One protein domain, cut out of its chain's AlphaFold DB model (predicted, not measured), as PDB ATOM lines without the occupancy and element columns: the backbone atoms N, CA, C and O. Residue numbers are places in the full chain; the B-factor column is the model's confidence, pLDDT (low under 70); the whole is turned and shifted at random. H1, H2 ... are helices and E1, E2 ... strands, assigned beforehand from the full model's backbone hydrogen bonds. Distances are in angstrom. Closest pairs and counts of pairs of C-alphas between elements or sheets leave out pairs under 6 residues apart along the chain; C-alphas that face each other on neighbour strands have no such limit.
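What this domain is: This is residues 88 to 137 of the 142 residues of an uncharacterized protein of Desulfobacula sp. RIFOXYB2_FULL_45_6 (UniProt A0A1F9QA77). One twisted antiparallel sheet is built on the long strand E3, which bends by 102 degrees at residue 114: its first part pairs with E2, its second lies between E1 and E4, with E5 beyond E4. The short helix H1 follows E1 at one end. The 50 printed residues, mostly strand, run E1 H1 E2 E3 E4 E5, compact, with radius of gyration of the C-alphas 10.3 A and spans 26 by 25 by 17 A.

Where its parts are: E1, residues 89 to 94, 13.2 A, begins at C-alpha 89 (73.546, 118.114, 111.107). H1 is 95 to 98, E2 102 to 104, E3 110 to 119, 19.8 A, E4 124 to 128, 12.4 A, and E5 133 to 136, ending at C-alpha 136 (86.134, 120.329, 115.469).

How they stand to each other: E2 E3 E4 E5 form a meander, successive antiparallel neighbours in three hairpins. Within hydrogen-bond range are N 93 and O 116 of E1 and E3, 2.8 A, N 103 and O 111 of E2 and E3, 2.9 A, N 117 and O 125 of E3 and E4, 2.8 A, and N 126 and O 134 of E4 and E5, 2.8 A. H1, too short for an O i to N i+4 pair, only grazes the sheet.

The domain as a whole: The farthest C-alphas, Glu 97 and Asp 107, are 27.2 A apart. The printed part has no cut, its five links are tight, and no printed residue is under pLDDT 70.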
ATOM      1  N   LYS A  88      72.015 121.580 113.759       91.62
ATOM      2  CA  LYS A  88      71.544 121.016 112.494       91.62
ATOM      3  C   LYS A  88      72.681 120.282 111.810       91.62
ATOM      4  O   LYS A  88      73.605 120.909 111.289       91.62
ATOM      5  N   PHE A  89      72.598 118.958 111.815       93.38
ATOM      6  CA  PHE A  89      73.546 118.114 111.107       93.38
ATOM      7  C   PHE A  89      73.087 117.868 109.668       93.38
ATOM      8  O   PHE A  89      71.952 117.464 109.429       93.38
ATOM      9  N   VAL A  90      73.992 118.096 108.718       94.69
ATOM     10  CA  VAL A  90      73.808 117.791 107.287       94.69
ATOM     11  C   VAL A  90      74.332 116.408 106.919       94.69
ATOM     12  O   VAL A  90      73.999 115.876 105.865       94.69
ATOM     13  N   PHE A  91      75.165 115.827 107.782       92.38
ATOM     14  CA  PHE A  91      75.741 114.505 107.602       92.38
ATOM     15  C   PHE A  91      75.945 113.847 108.961       92.38
ATOM     16  O   PHE A  91      76.400 114.500 109.898       92.38
ATOM     17  N   VAL A  92      75.635 112.556 109.051       93.38
ATOM     18  CA  VAL A  92      75.922 111.714 110.212       93.38
ATOM     19  C   VAL A  92      76.434 110.380 109.689       93.38
ATOM     20  O   VAL A  92      75.834 109.799 108.789       93.38
ATOM     21  N   ASN A  93      77.534 109.899 110.257       93.38
ATOM     22  CA  ASN A  93      78.043 108.559 110.030       93.38
ATOM     23  C   ASN A  93      78.263 107.864 111.372       93.38
ATOM     24  O   ASN A  93      78.860 108.431 112.289       93.38
ATOM     25  N   THR A  94      77.795 106.627 111.478       93.06
ATOM     26  CA  THR A  94      77.946 105.807 112.679       93.06
ATOM     27  C   THR A  94      78.709 104.538 112.340       93.06
ATOM     28  O   THR A  94      78.553 103.976 111.253       93.06
ATOM     29  N   LEU A  95      79.526 104.057 113.277       89.81
ATOM     30  CA  LEU A  95      80.273 102.810 113.111       89.81
ATOM     31  C   LEU A  95      79.335 101.610 112.894       89.81
ATOM     32  O   LEU A  95      79.662 100.709 112.129       89.81
ATOM     33  N   ASN A  96      78.165 101.615 113.539       85.06
ATOM     34  CA  ASN A  96      77.197 100.521 113.451       85.06
ATOM     35  C   ASN A  96      76.513 100.421 112.082       85.06
ATOM     36  O   ASN A  96      76.237  99.312 111.635       85.06
ATOM     37  N   GLU A  97      76.216 101.547 111.430       82.50
ATOM     38  CA  GLU A  97      75.490 101.547 110.152       82.50
ATOM     39  C   GLU A  97      76.427 101.393 108.954       82.50
ATOM     40  O   GLU A  97      76.108 100.685 108.003       82.50
ATOM     41  N   SER A  98      77.595 102.034 109.002       82.88
ATOM     42  CA  SER A  98      78.552 102.038 107.888       82.88
ATOM     43  C   SER A  98      79.614 100.944 107.975       82.88
ATOM     44  O   SER A  98      80.291 100.663 106.987       82.88
ATOM     45  N   GLY A  99      79.813 100.355 109.157       85.56
ATOM     46  CA  GLY A  99      80.928  99.452 109.445       85.56
ATOM     47  C   GLY A  99      82.286 100.151 109.599       85.56
ATOM     48  O   GLY A  99      83.259  99.489 109.959       85.56
ATOM     49  N   ALA A 100      82.376 101.466 109.359       88.38
ATOM     50  CA  ALA A 100      83.596 102.251 109.526       88.38
ATOM     51  C   ALA A 100      83.288 103.726 109.834       88.38
ATOM     52  O   ALA A 100      82.658 104.432 109.050       88.38
ATOM     53  N   CYS A 101      83.812 104.230 110.950       93.88
ATOM     54  CA  CYS A 101      83.741 105.644 111.307       93.88
ATOM     55  C   CYS A 101      85.145 106.134 111.637       93.88
ATOM     56  O   CYS A 101      85.774 105.639 112.572       93.88
ATOM     57  N   PHE A 102      85.625 107.103 110.866       93.38
ATOM     58  CA  PHE A 102      86.840 107.846 111.164       93.38
ATOM     59  C   PHE A 102      86.754 109.255 110.575       93.38
ATOM     60  O   PHE A 102      85.998 109.495 109.633       93.38
ATOM     61  N   ILE A 103      87.545 110.169 111.128       92.00
ATOM     62  CA  ILE A 103      87.862 111.468 110.526       92.00
ATOM     63  C   ILE A 103      89.371 111.552 110.285       92.00
ATOM     64  O   ILE A 103      90.149 110.886 110.977       92.00
ATOM     65  N   VAL A 104      89.781 112.357 109.310       93.69
ATOM     66  CA  VAL A 104      91.187 112.691 109.067       93.69
ATOM     67  C   VAL A 104      91.348 114.181 109.325       93.69
ATOM     68  O   VAL A 104      90.628 114.993 108.749       93.69
ATOM     69  N   LEU A 105      92.233 114.528 110.252       92.12
ATOM     70  CA  LEU A 105      92.592 115.914 110.518       92.12
ATOM     71  C   LEU A 105      93.554 116.415 109.432       92.12
ATOM     72  O   LEU A 105      94.289 115.620 108.851       92.12
ATOM     73  N   ASN A 106      93.620 117.728 109.207       91.94
ATOM     74  CA  ASN A 106      94.496 118.333 108.185       91.94
ATOM     75  C   ASN A 106      95.999 118.041 108.349       91.94
ATOM     76  O   ASN A 106      96.788 118.303 107.445       91.94
ATOM     77  N   ASP A 107      96.431 117.585 109.523       90.75
ATOM     78  CA  ASP A 107      97.811 117.153 109.755       90.75
ATOM     79  C   ASP A 107      98.053 115.685 109.343       90.75
ATOM     80  O   ASP A 107      99.148 115.156 109.533       90.75
ATOM     81  N   GLY A 108      97.040 115.029 108.769       91.00
ATOM     82  CA  GLY A 108      97.035 113.621 108.383       91.00
ATOM     83  C   GLY A 108      96.651 112.665 109.516       91.00
ATOM     84  O   GLY A 108      96.615 111.450 109.300       91.00
ATOM     85  N   THR A 109      96.358 113.163 110.722       92.75
ATOM     86  CA  THR A 109      95.983 112.312 111.856       92.75
ATOM     87  C   THR A 109      94.611 111.698 111.626       92.75
ATOM     88  O   THR A 109      93.595 112.391 111.565       92.75
ATOM     89  N   ARG A 110      94.559 110.368 111.568       93.31
ATOM     90  CA  ARG A 110      93.304 109.617 111.550       93.31
ATOM     91  C   ARG A 110      92.807 109.363 112.969       93.31
ATOM     92  O   ARG A 110      93.552 108.867 113.810       93.31
ATOM     93  N   MET A 111      91.523 109.615 113.198       92.62
ATOM     94  CA  MET A 111      90.839 109.314 114.453       92.62
ATOM     95  C   MET A 111      89.612 108.450 114.184       92.62
ATOM     96  O   MET A 111      88.684 108.891 113.506       92.62
ATOM     97  N   ASP A 112      89.598 107.231 114.724       94.00
ATOM     98  CA  ASP A 112      88.430 106.355 114.651       94.00
ATOM     99  C   ASP A 112      87.346 106.802 115.651       94.00
ATOM    100  O   ASP A 112      87.626 107.294 116.752       94.00
ATOM    101  N   CYS A 113      86.088 106.630 115.260       94.25
ATOM    102  CA  CYS A 113      84.929 107.114 115.998       94.25
ATOM    103  C   CYS A 113      83.831 106.061 116.135       94.25
ATOM    104  O   CYS A 113      83.793 105.057 115.430       94.25
ATOM    105  N   LEU A 114      82.919 106.298 117.072       94.56
ATOM    106  CA  LEU A 114      81.619 105.635 117.139       94.56
ATOM    107  C   LEU A 114      80.595 106.386 116.287       94.56
ATOM    108  O   LEU A 114      79.798 105.762 115.587       94.56
ATOM    109  N   VAL A 115      80.633 107.720 116.339       95.31
ATOM    110  CA  VAL A 115      79.745 108.615 115.589       95.31
ATOM    111  C   VAL A 115      80.533 109.841 115.146       95.31
ATOM    112  O   VAL A 115      81.296 110.404 115.928       95.31
ATOM    113  N   THR A 116      80.316 110.288 113.915       95.38
ATOM    114  CA  THR A 116      80.740 111.601 113.429       95.38
ATOM    115  C   THR A 116      79.556 112.296 112.772       95.38
ATOM    116  O   THR A 116      78.773 111.661 112.066       95.38
ATOM    117  N   ALA A 117      79.395 113.589 113.020       95.38
ATOM    118  CA  ALA A 117      78.342 114.393 112.424       95.38
ATOM    119  C   ALA A 117      78.884 115.745 111.974       95.38
ATOM    120  O   ALA A 117      79.614 116.393 112.722       95.38
ATOM    121  N   LYS A 118      78.498 116.174 110.770       94.69
ATOM    122  CA  LYS A 118      78.834 117.483 110.206       94.69
ATOM    123  C   LYS A 118      77.640 118.416 110.310       94.69
ATOM    124  O   LYS A 118      76.533 118.062 109.904       94.69
ATOM    125  N   GLU A 119      77.873 119.613 110.815       94.25
ATOM    126  CA  GLU A 119      76.917 120.711 110.914       94.25
ATOM    127  C   GLU A 119      76.791 121.493 109.599       94.25
ATOM    128  O   GLU A 119      77.697 121.489 108.764       94.25
ATOM    129  N   GLU A 120      75.692 122.239 109.436       92.69
ATOM    130  CA  GLU A 120      75.495 123.173 108.309       92.69
ATOM    131  C   GLU A 120      76.613 124.225 108.189       92.69
ATOM    132  O   GLU A 120      76.996 124.602 107.084       92.69
ATOM    133  N   ASN A 121      77.172 124.679 109.316       90.44
ATOM    134  CA  ASN A 121      78.285 125.641 109.358       90.44
ATOM    135  C   ASN A 121      79.652 125.009 109.002       90.44
ATOM    136  O   ASN A 121      80.665 125.707 108.982       90.44
ATOM    137  N   GLY A 122      79.684 123.700 108.738       91.00
ATOM    138  CA  GLY A 122      80.879 122.935 108.406       91.00
ATOM    139  C   GLY A 122      81.595 122.301 109.598       91.00
ATOM    140  O   GLY A 122      82.437 121.440 109.358       91.00
ATOM    141  N   ASN A 123      81.272 122.668 110.842       94.69
ATOM    142  CA  ASN A 123      81.855 122.069 112.043       94.69
ATOM    143  C   ASN A 123      81.463 120.600 112.185       94.69
ATOM    144  O   ASN A 123      80.455 120.144 111.650       94.69
ATOM    145  N   TRP A 124      82.264 119.863 112.938       95.19
ATOM    146  CA  TRP A 124      82.067 118.448 113.182       95.19
ATOM    147  C   TRP A 124      81.927 118.175 114.668       95.19
ATOM    148  O   TRP A 124      82.646 118.739 115.484       95.19
ATOM    149  N   THR A 125      81.034 117.259 115.015       95.88
ATOM    150  CA  THR A 125      80.953 116.660 116.346       95.88
ATOM    151  C   THR A 125      81.286 115.177 116.212       95.88
ATOM    152  O   THR A 125      80.722 114.491 115.362       95.88
ATOM    153  N   VAL A 126      82.203 114.676 117.036       95.69
ATOM    154  CA  VAL A 126      82.712 113.301 116.967       95.69
ATOM    155  C   VAL A 126      82.668 112.663 118.345       95.69
ATOM    156  O   VAL A 126      83.161 113.240 119.309       95.69
ATOM    157  N   LEU A 127      82.112 111.457 118.427       96.69
ATOM    158  CA  LEU A 127      82.226 110.568 119.578       96.69
ATOM    159  C   LEU A 127      83.307 109.523 119.279       96.69
ATOM    160  O   LEU A 127      83.144 108.733 118.350       96.69
ATOM    161  N   THR A 128      84.404 109.516 120.034       94.56
ATOM    162  CA  THR A 128      85.541 108.602 119.820       94.56
ATOM    163  C   THR A 128      85.261 107.185 120.336       94.56
ATOM    164  O   THR A 128      84.318 106.960 121.097       94.56
ATOM    165  N   LEU A 129      86.108 106.215 119.964       91.94
ATOM    166  CA  LEU A 129      86.058 104.840 120.500       91.94
ATOM    167  C   LEU A 129      86.360 104.739 122.008       91.94
ATOM    168  O   LEU A 129      86.064 103.706 122.620       91.94
ATOM    169  N   ASP A 130      86.937 105.794 122.584       91.31
ATOM    170  CA  ASP A 130      87.246 105.916 124.012       91.31
ATOM    171  C   ASP A 130      86.123 106.618 124.793       91.31
ATOM    172  O   ASP A 130      86.195 106.740 126.014       91.31
ATOM    173  N   GLY A 131      85.062 107.056 124.105       93.25
ATOM    174  CA  GLY A 131      83.909 107.710 124.722       93.25
ATOM    175  C   GLY A 131      84.047 109.220 124.901       93.25
ATOM    176  O   GLY A 131      83.243 109.835 125.596       93.25
ATOM    177  N   GLU A 132      85.024 109.856 124.259       95.19
ATOM    178  CA  GLU A 132      85.159 111.312 124.295       95.19
ATOM    179  C   GLU A 132      84.292 111.953 123.210       95.19
ATOM    180  O   GLU A 132      84.351 111.560 122.046       95.19
ATOM    181  N   THR A 133      83.511 112.973 123.570       95.75
ATOM    182  CA  THR A 133      82.830 113.826 122.582       95.75
ATOM    183  C   THR A 133      83.659 115.069 122.319       95.75
ATOM    184  O   THR A 133      83.965 115.814 123.248       95.75
ATOM    185  N   LYS A 134      84.019 115.288 121.055       94.50
ATOM    186  CA  LYS A 134      84.848 116.406 120.600       94.50
ATOM    187  C   LYS A 134      84.149 117.176 119.495       94.50
ATOM    188  O   LYS A 134      83.469 116.590 118.655       94.50
ATOM    189  N   GLU A 135      84.357 118.484 119.488       94.00
ATOM    190  CA  GLU A 135      83.911 119.375 118.425       94.00
ATOM    191  C   GLU A 135      85.131 119.901 117.673       94.00
ATOM    192  O   GLU A 135      86.103 120.346 118.286       94.00
ATOM    193  N   TYR A 136      85.078 119.850 116.347       93.94
ATOM    194  CA  TYR A 136      86.134 120.329 115.469       93.94
ATOM    195  C   TYR A 136      85.577 121.384 114.511       93.94
ATOM    196  O   TYR A 136      84.505 121.187 113.936       93.94
ATOM    197  N   PRO A 137      86.292 122.494 114.278       92.69
ATOM    198  CA  PRO A 137      85.968 123.416 113.203       92.69
ATOM    199  C   PRO A 137      86.031 122.706 111.850       92.69
ATOM    200  O   PRO A 137      86.905 121.866 111.631       92.69
TER     201      PRO A 137